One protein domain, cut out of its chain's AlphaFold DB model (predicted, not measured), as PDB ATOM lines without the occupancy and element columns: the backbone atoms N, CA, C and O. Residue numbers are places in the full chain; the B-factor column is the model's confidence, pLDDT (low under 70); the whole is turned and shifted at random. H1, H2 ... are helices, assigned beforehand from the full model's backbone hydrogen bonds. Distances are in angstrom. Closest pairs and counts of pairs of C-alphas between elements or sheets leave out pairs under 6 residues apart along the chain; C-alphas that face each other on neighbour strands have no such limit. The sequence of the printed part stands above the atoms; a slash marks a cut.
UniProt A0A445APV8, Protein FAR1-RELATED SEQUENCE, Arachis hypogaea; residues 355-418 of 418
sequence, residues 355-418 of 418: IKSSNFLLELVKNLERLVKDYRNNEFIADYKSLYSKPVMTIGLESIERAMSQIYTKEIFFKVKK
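This is residues 355 to 418 of the 418 residues of the protein "Protein FAR1-RELATED SEQUENCE" of Arachis hypogaea (UniProt A0A445APV8). Picture one long helix, H1, as a shaft, with a small loose head of two short helices, H2 and H3, at the end where H1 finishes. Beyond that end the link 389 to 397 carries on outward, H2 folds back toward the end of H1, and H3 then turns off sideways; at the other end residues 355 to 360 make a short hook. You are reading 64 residues with three named helices, in the order H1, H2, H3, and no named strand; the class is all helix. The whole is extended, with a radius of gyration of the C-alphas of 18.4 A and spans of 57 by 22 by 14 A, and H1 makes much of the longest span.

Begin at Ile 355 and go on to C-alpha 361 at (-62.495, -11.735, 20.168), where H1 starts. H1 holds residues 361 to 388 and measures 40.7 A from first to last C-alpha, ending at (-24.715, -3.701, 32.975). After nine residues you reach H2, residues 398 to 407, 14.4 A long. Two residues later comes H3, residues 410 to 416, 10.2 A long, with its last C-alpha at (-21.957, -8.209, 13.505).

Look first along H1: its residues 369 to 381 stand free, and it touches H3 with residues 382 to 386 alone. H1 and H3 only just touch, with 3 pairs of C-alphas within 8 A; the closest C-alphas are those of Ser 386 and Lys 410, 5.3 A apart. Their lines are about perpendicular, at 82 degrees. H1 and H2, though they follow each other in the chain, are apart. Next compare H2 with H3: they are close but not clearly touching, and their closest C-alphas, those of Ser 405 and Phe 413, are 5.9 A apart. These two run opposite ways at a steep tilt of 59 degrees. In the backbone of H1, H2 and H3, every O i to N i+4 pair is within hydrogen-bond range.

The two C-alphas farthest apart are those of Ser 358 and Gly 396, at 56.8 A, while the C-alphas of Ile 355 and Lys 418 are 37.2 A apart. Residues 357 to 362 stand free as well. The printed part has no cut, and Lys 418 is the chain's last residue. The link from H1 to H2 is short, the link from H2 to H3 is tight, and no link is long. In the B-factor column you find a mean pLDDT of 83.8 for the printed part; residue 418 is the one printed residue under 70.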
ATOM      1  N   ILE A 355     -54.006 -18.630  19.610       79.62
ATOM      2  CA  ILE A 355     -55.140 -18.353  18.723       79.62
ATOM      3  C   ILE A 355     -55.699 -19.659  18.147       79.62
ATOM      4  O   ILE A 355     -54.993 -20.444  17.518       79.62
ATOM      5  N   LYS A 356     -56.998 -19.873  18.334       77.88
ATOM      6  CA  LYS A 356     -57.790 -20.972  17.779       77.88
ATOM      7  C   LYS A 356     -59.055 -20.406  17.154       77.88
ATOM      8  O   LYS A 356     -59.604 -19.427  17.647       77.88
ATOM      9  N   SER A 357     -59.585 -21.092  16.146       77.38
ATOM     10  CA  SER A 357     -60.858 -20.725  15.505       77.38
ATOM     11  C   SER A 357     -62.053 -20.696  16.466       77.38
ATOM     12  O   SER A 357     -63.071 -20.087  16.165       77.38
ATOM     13  N   SER A 358     -61.945 -21.352  17.625       75.69
ATOM     14  CA  SER A 358     -62.965 -21.351  18.672       75.69
ATOM     15  C   SER A 358     -62.825 -20.216  19.691       75.69
ATOM     16  O   SER A 358     -63.626 -20.176  20.631       75.69
ATOM     17  N   ASN A 359     -61.771 -19.396  19.600       80.31
ATOM     18  CA  ASN A 359     -61.565 -18.289  20.524       80.31
ATOM     19  C   ASN A 359     -62.527 -17.146  20.237       80.31
ATOM     20  O   ASN A 359     -62.894 -16.877  19.097       80.31
ATOM     21  N   PHE A 360     -62.889 -16.478  21.317       87.50
ATOM     22  CA  PHE A 360     -63.643 -15.240  21.297       87.50
ATOM     23  C   PHE A 360     -62.710 -14.048  21.037       87.50
ATOM     24  O   PHE A 360     -61.522 -14.101  21.366       87.50
ATOM     25  N   LEU A 361     -63.221 -12.969  20.449       90.19
ATOM     26  CA  LEU A 361     -62.495 -11.735  20.168       90.19
ATOM     27  C   LEU A 361     -61.857 -11.164  21.437       90.19
ATOM     28  O   LEU A 361     -60.688 -10.786  21.414       90.19
ATOM     29  N   LEU A 362     -62.570 -11.188  22.568       90.19
ATOM     30  CA  LEU A 362     -61.993 -10.785  23.854       90.19
ATOM     31  C   LEU A 362     -60.755 -11.625  24.220       90.19
ATOM     32  O   LEU A 362     -59.778 -11.111  24.768       90.19
ATOM     33  N   GLU A 363     -60.782 -12.929  23.934       87.38
ATOM     34  CA  GLU A 363     -59.639 -13.807  24.187       87.38
ATOM     35  C   GLU A 363     -58.481 -13.503  23.237       87.38
ATOM     36  O   GLU A 363     -57.337 -13.525  23.688       87.38
ATOM     37  N   LEU A 364     -58.769 -13.192  21.969       88.88
ATOM     38  CA  LEU A 364     -57.771 -12.775  20.983       88.88
ATOM     39  C   LEU A 364     -57.037 -11.510  21.442       88.88
ATOM     40  O   LEU A 364     -55.809 -11.526  21.506       88.88
ATOM     41  N   VAL A 365     -57.772 -10.463  21.831       90.81
ATOM     42  CA  VAL A 365     -57.198  -9.198  22.326       90.81
ATOM     43  C   VAL A 365     -56.290  -9.451  23.531       90.81
ATOM     44  O   VAL A 365     -55.115  -9.091  23.514       90.81
ATOM     45  N   LYS A 366     -56.784 -10.172  24.545       88.88
ATOM     46  CA  LYS A 366     -55.994 -10.516  25.741       88.88
ATOM     47  C   LYS A 366     -54.744 -11.340  25.418       88.88
ATOM     48  O   LYS A 366     -53.721 -11.207  26.088       88.88
ATOM     49  N   ASN A 367     -54.822 -12.224  24.423       86.25
ATOM     50  CA  ASN A 367     -53.686 -13.043  24.003       86.25
ATOM     51  C   ASN A 367     -52.607 -12.211  23.309       86.25
ATOM     52  O   ASN A 367     -51.426 -12.438  23.565       86.25
ATOM     53  N   LEU A 368     -53.009 -11.254  22.470       88.31
ATOM     54  CA  LEU A 368     -52.093 -10.326  21.812       88.31
ATOM     55  C   LEU A 368     -51.363  -9.460  22.843       88.31
ATOM     56  O   LEU A 368     -50.136  -9.438  22.851       88.31
ATOM     57  N   GLU A 369     -52.094  -8.846  23.777       88.00
ATOM     58  CA  GLU A 369     -51.498  -8.037  24.851       88.00
ATOM     59  C   GLU A 369     -50.492  -8.836  25.688       88.00
ATOM     60  O   GLU A 369     -49.423  -8.343  26.042       88.00
ATOM     61  N   ARG A 370     -50.822 -10.089  26.021       85.50
ATOM     62  CA  ARG A 370     -49.914 -10.939  26.792       85.50
ATOM     63  C   ARG A 370     -48.637 -11.250  26.024       85.50
ATOM     64  O   ARG A 370     -47.565 -11.203  26.618       85.50
ATOM     65  N   LEU A 371     -48.746 -11.549  24.732       86.06
ATOM     66  CA  LEU A 371     -47.570 -11.786  23.908       86.06
ATOM     67  C   LEU A 371     -46.669 -10.545  23.896       86.06
ATOM     68  O   LEU A 371     -45.472 -10.675  24.126       86.06
ATOM     69  N   VAL A 372     -47.241  -9.352  23.705       88.06
ATOM     70  CA  VAL A 372     -46.488  -8.086  23.747       88.06
ATOM     71  C   VAL A 372     -45.783  -7.905  25.093       88.06
ATOM     72  O   VAL A 372     -44.606  -7.555  25.120       88.06
ATOM     73  N   LYS A 373     -46.446  -8.216  26.214       88.56
ATOM     74  CA  LYS A 373     -45.817  -8.184  27.547       88.56
ATOM     75  C   LYS A 373     -44.638  -9.147  27.671       88.56
ATOM     76  O   LYS A 373     -43.613  -8.760  28.223       88.56
ATOM     77  N   ASP A 374     -44.759 -10.365  27.147       87.31
ATOM     78  CA  ASP A 374     -43.658 -11.335  27.148       87.31
ATOM     79  C   ASP A 374     -42.466 -10.815  26.315       87.31
ATOM     80  O   ASP A 374     -41.320 -10.933  26.747       87.31
ATOM     81  N   TYR A 375     -42.721 -10.182  25.160       86.81
ATOM     82  CA  TYR A 375     -41.676  -9.537  24.350       86.81
ATOM     83  C   TYR A 375     -41.002  -8.380  25.087       86.81
ATOM     84  O   TYR A 375     -39.780  -8.364  25.179       86.81
ATOM     85  N   ARG A 376     -41.780  -7.464  25.672       89.25
ATOM     86  CA  ARG A 376     -41.245  -6.339  26.456       89.25
ATOM     87  C   ARG A 376     -40.423  -6.812  27.651       89.25
ATOM     88  O   ARG A 376     -39.381  -6.240  27.940       89.25
ATOM     89  N   ASN A 377     -40.846  -7.883  28.323       91.31
ATOM     90  CA  ASN A 377     -40.065  -8.476  29.405       91.31
ATOM     91  C   ASN A 377     -38.734  -9.058  28.901       91.31
ATOM     92  O   ASN A 377     -37.707  -8.904  29.556       91.31
ATOM     93  N   ASN A 378     -38.733  -9.724  27.744       89.00
ATOM     94  CA  ASN A 378     -37.494 -10.223  27.150       89.00
ATOM     95  C   ASN A 378     -36.551  -9.076  26.762       89.00
ATOM     96  O   ASN A 378     -35.353  -9.185  27.025       89.00
ATOM     97  N   GLU A 379     -37.093  -7.989  26.207       87.31
ATOM     98  CA  GLU A 379     -36.329  -6.788  25.859       87.31
ATOM     99  C   GLU A 379     -35.741  -6.129  27.106       87.31
ATOM    100  O   GLU A 379     -34.535  -5.937  27.182       87.31
ATOM    101  N   PHE A 380     -36.540  -5.947  28.160       89.25
ATOM    102  CA  PHE A 380     -36.073  -5.425  29.446       89.25
ATOM    103  C   PHE A 380     -34.871  -6.211  30.005       89.25
ATOM    104  O   PHE A 380     -33.892  -5.636  30.485       89.25
ATOM    105  N   ILE A 381     -34.904  -7.545  29.915       89.44
ATOM    106  CA  ILE A 381     -33.779  -8.395  30.332       89.44
ATOM    107  C   ILE A 381     -32.572  -8.244  29.391       89.44
ATOM    108  O   ILE A 381     -31.426  -8.326  29.850       89.44
ATOM    109  N   ALA A 382     -32.792  -8.061  28.088       86.00
ATOM    110  CA  ALA A 382     -31.733  -7.840  27.104       86.00
ATOM    111  C   ALA A 382     -31.052  -6.472  27.288       86.00
ATOM    112  O   ALA A 382     -29.817  -6.403  27.263       86.00
ATOM    113  N   ASP A 383     -31.826  -5.427  27.565       86.56
ATOM    114  CA  ASP A 383     -31.352  -4.080  27.878       86.56
ATOM    115  C   ASP A 383     -30.540  -4.075  29.161       86.56
ATOM    116  O   ASP A 383     -29.399  -3.618  29.167       86.56
ATOM    117  N   TYR A 384     -31.060  -4.688  30.229       88.75
ATOM    118  CA  TYR A 384     -30.317  -4.844  31.476       88.75
ATOM    119  C   TYR A 384     -28.956  -5.516  31.234       88.75
ATOM    120  O   TYR A 384     -27.916  -5.037  31.689       88.75
ATOM    121  N   LYS A 385     -28.919  -6.605  30.458       86.50
ATOM    122  CA  LYS A 385     -27.653  -7.266  30.116       86.50
ATOM    123  C   LYS A 385     -26.738  -6.370  29.284       86.50
ATOM    124  O   LYS A 385     -25.527  -6.440  29.475       86.50
ATOM    125  N   SER A 386     -27.270  -5.573  28.366       83.44
ATOM    126  CA  SER A 386     -26.466  -4.693  27.507       83.44
ATOM    127  C   SER A 386     -25.891  -3.505  28.285       83.44
ATOM    128  O   SER A 386     -24.721  -3.183  28.115       83.44
ATOM    129  N   LEU A 387     -26.666  -2.921  29.202       84.31
ATOM    130  CA  LEU A 387     -26.257  -1.781  30.026       84.31
ATOM    131  C   LEU A 387     -25.261  -2.167  31.127       84.31
ATOM    132  O   LEU A 387     -24.318  -1.428  31.398       84.31
ATOM    133  N   TYR A 388     -25.452  -3.329  31.761       86.31
ATOM    134  CA  TYR A 388     -24.715  -3.701  32.975       86.31
ATOM    135  C   TYR A 388     -23.680  -4.813  32.778       86.31
ATOM    136  O   TYR A 388     -23.076  -5.271  33.748       86.31
ATOM    137  N   SER A 389     -23.427  -5.267  31.546       82.94
ATOM    138  CA  SER A 389     -22.369  -6.248  31.284       82.94
ATOM    139  C   SER A 389     -21.508  -5.869  30.085       82.94
ATOM    140  O   SER A 389     -22.008  -5.440  29.052       82.94
ATOM    141  N   LYS A 390     -20.194  -6.080  30.201       80.38
ATOM    142  CA  LYS A 390     -19.251  -5.836  29.106       80.38
ATOM    143  C   LYS A 390     -19.077  -7.113  28.276       80.38
ATOM    144  O   LYS A 390     -18.924  -8.190  28.862       80.38
ATOM    145  N   PRO A 391     -19.130  -7.050  26.935       80.50
ATOM    146  CA  PRO A 391     -18.775  -8.193  26.109       80.50
ATOM    147  C   PRO A 391     -17.266  -8.448  26.166       80.50
ATOM    148  O   PRO A 391     -16.469  -7.532  26.360       80.50
ATOM    149  N   VAL A 392     -16.885  -9.713  26.000       82.19
ATOM    150  CA  VAL A 392     -15.478 -10.109  25.901       82.19
ATOM    151  C   VAL A 392     -14.995  -9.843  24.475       82.19
ATOM    152  O   VAL A 392     -15.608 -10.308  23.506       82.19
ATOM    153  N   MET A 393     -13.902  -9.091  24.363       85.12
ATOM    154  CA  MET A 393     -13.227  -8.802  23.095       85.12
ATOM    155  C   MET A 393     -12.368 -10.010  22.722       85.12
ATOM    156  O   MET A 393     -11.683 -10.554  23.584       85.12
ATOM    157  N   THR A 394     -12.460 -10.494  21.481       80.50
ATOM    158  CA  THR A 394     -11.793 -11.761  21.099       80.50
ATOM    159  C   THR A 394     -11.132 -11.740  19.727       80.50
ATOM    160  O   THR A 394     -10.516 -12.736  19.370       80.50
ATOM    161  N   ILE A 395     -11.268 -10.669  18.937       77.31
ATOM    162  CA  ILE A 395     -10.764 -10.626  17.547       77.31
ATOM    163  C   ILE A 395      -9.423  -9.877  17.461       77.31
ATOM    164  O   ILE A 395      -8.825  -9.769  16.398       77.31
ATOM    165  N   GLY A 396      -8.900  -9.381  18.587       76.69
ATOM    166  CA  GLY A 396      -7.631  -8.644  18.623       76.69
ATOM    167  C   GLY A 396      -7.735  -7.210  18.088       76.69
ATOM    168  O   GLY A 396      -6.736  -6.501  18.046       76.69
ATOM    169  N   LEU A 397      -8.944  -6.756  17.734       84.56
ATOM    170  CA  LEU A 397      -9.267  -5.385  17.324       84.56
ATOM    171  C   LEU A 397     -10.039  -4.669  18.441       84.56
ATOM    172  O   LEU A 397     -11.158  -4.193  18.248       84.56
ATOM    173  N   GLU A 398      -9.453  -4.616  19.641       82.19
ATOM    174  CA  GLU A 398     -10.164  -4.194  20.855       82.19
ATOM    175  C   GLU A 398     -10.784  -2.796  20.772       82.19
ATOM    176  O   GLU A 398     -11.849  -2.570  21.344       82.19
ATOM    177  N   SER A 399     -10.139  -1.851  20.084       84.19
ATOM    178  CA  SER A 399     -10.657  -0.488  19.921       84.19
ATOM    179  C   SER A 399     -11.962  -0.467  19.120       84.19
ATOM    180  O   SER A 399     -12.920   0.190  19.530       84.19
ATOM    181  N   ILE A 400     -12.028  -1.239  18.032       84.44
ATOM    182  CA  ILE A 400     -13.213  -1.366  17.174       84.44
ATOM    183  C   ILE A 400     -14.293  -2.169  17.895       84.44
ATOM    184  O   ILE A 400     -15.443  -1.737  17.949       84.44
ATOM    185  N   GLU A 401     -13.938  -3.302  18.506       85.56
ATOM    186  CA  GLU A 401     -14.900  -4.122  19.247       85.56
ATOM    187  C   GLU A 401     -15.523  -3.333  20.413       85.56
ATOM    188  O   GLU A 401     -16.730  -3.402  20.645       85.56
ATOM    189  N   ARG A 402     -14.732  -2.508  21.111       84.75
ATOM    190  CA  ARG A 402     -15.231  -1.647  22.187       84.75
ATOM    191  C   ARG A 402     -16.182  -0.573  21.668       84.75
ATOM    192  O   ARG A 402     -17.252  -0.417  22.250       84.75
ATOM    193  N   ALA A 403     -15.842   0.107  20.574       85.12
ATOM    194  CA  ALA A 403     -16.728   1.092  19.954       85.12
ATOM    195  C   ALA A 403     -18.051   0.452  19.497       85.12
ATOM    196  O   ALA A 403     -19.129   0.924  19.847       85.12
ATOM    197  N   MET A 404     -17.986  -0.694  18.814       83.62
ATOM    198  CA  MET A 404     -19.176  -1.414  18.355       83.62
ATOM    199  C   MET A 404     -20.038  -1.933  19.511       83.62
ATOM    200  O   MET A 404     -21.263  -1.925  19.409       83.62
ATOM    201  N   SER A 405     -19.427  -2.341  20.629       83.69
ATOM    202  CA  SER A 405     -20.161  -2.788  21.823       83.69
ATOM    203  C   SER A 405     -20.947  -1.686  22.535       83.69
ATOM    204  O   SER A 405     -21.835  -1.997  23.322       83.69
ATOM    205  N   GLN A 406     -20.612  -0.418  22.283       82.12
ATOM    206  CA  GLN A 406     -21.341   0.735  22.819       82.12
ATOM    207  C   GLN A 406     -22.511   1.147  21.919       82.12
ATOM    208  O   GLN A 406     -23.447   1.778  22.396       82.12
ATOM    209  N   ILE A 407     -22.453   0.797  20.631       82.62
ATOM    210  CA  ILE A 407     -23.470   1.143  19.630       82.62
ATOM    211  C   ILE A 407     -24.545   0.058  19.548       82.62
ATOM    212  O   ILE A 407     -25.734   0.357  19.469       82.62
ATOM    213  N   TYR A 408     -24.140  -1.213  19.544       79.75
ATOM    214  CA  TYR A 408     -25.057  -2.335  19.376       79.75
ATOM    215  C   TYR A 408     -25.464  -2.951  20.709       79.75
ATOM    216  O   TYR A 408     -24.640  -3.138  21.603       79.75
ATOM    217  N   THR A 409     -26.724  -3.398  20.793       79.62
ATOM    218  CA  THR A 409     -27.136  -4.315  21.862       79.62
ATOM    219  C   THR A 409     -26.244  -5.551  21.845       79.62
ATOM    220  O   THR A 409     -25.727  -5.966  20.801       79.62
ATOM    221  N   LYS A 410     -26.070  -6.185  23.006       81.38
ATOM    222  CA  LYS A 410     -25.127  -7.299  23.150       81.38
ATOM    223  C   LYS A 410     -25.402  -8.444  22.168       81.38
ATOM    224  O   LYS A 410     -24.467  -9.061  21.664       81.38
ATOM    225  N   GLU A 411     -26.673  -8.722  21.876       80.75
ATOM    226  CA  GLU A 411     -27.054  -9.746  20.898       80.75
ATOM    227  C   GLU A 411     -26.598  -9.387  19.476       80.75
ATOM    228  O   GLU A 411     -26.055 -10.237  18.768       80.75
ATOM    229  N   ILE A 412     -26.795  -8.134  19.058       80.81
ATOM    230  CA  ILE A 412     -26.411  -7.667  17.723       80.81
ATOM    231  C   ILE A 412     -24.893  -7.553  17.605       80.81
ATOM    232  O   ILE A 412     -24.344  -7.979  16.590       80.81
ATOM    233  N   PHE A 413     -24.207  -7.098  18.657       83.38
ATOM    234  CA  PHE A 413     -22.746  -7.050  18.710       83.38
ATOM    235  C   PHE A 413     -22.126  -8.397  18.313       83.38
ATOM    236  O   PHE A 413     -21.298  -8.450  17.408       83.38
ATOM    237  N   PHE A 414     -22.583  -9.512  18.894       81.38
ATOM    238  CA  PHE A 414     -22.061 -10.842  18.548       81.38
ATOM    239  C   PHE A 414     -22.461 -11.345  17.152       81.38
ATOM    240  O   PHE A 414     -21.811 -12.255  16.640       81.38
ATOM    241  N   LYS A 415     -23.513 -10.794  16.532       78.56
ATOM    242  CA  LYS A 415     -23.891 -11.120  15.146       78.56
ATOM    243  C   LYS A 415     -23.039 -10.362  14.132       78.56
ATOM    244  O   LYS A 415     -22.628 -10.973  13.158       78.56
ATOM    245  N   VAL A 416     -22.780  -9.077  14.373       74.38
ATOM    246  CA  VAL A 416     -21.957  -8.209  13.505       74.38
ATOM    247  C   VAL A 416     -20.467  -8.530  13.637       74.38
ATOM    248  O   VAL A 416     -19.695  -8.303  12.718       74.38
ATOM    249  N   LYS A 417     -20.066  -9.079  14.784       73.50
ATOM    250  CA  LYS A 417     -18.704  -9.537  15.059       73.50
ATOM    251  C   LYS A 417     -18.265 -10.752  14.214       73.50
ATOM    252  O   LYS A 417     -17.068 -11.015  14.151       73.50
ATOM    253  N   LYS A 418     -19.206 -11.517  13.649       61.66
ATOM    254  CA  LYS A 418     -18.917 -12.652  12.755       61.66
ATOM    255  C   LYS A 418     -18.595 -12.162  11.357       61.66
ATOM    256  O   LYS A 418     -17.709 -12.793  10.748       61.66
TER     257      LYS A 418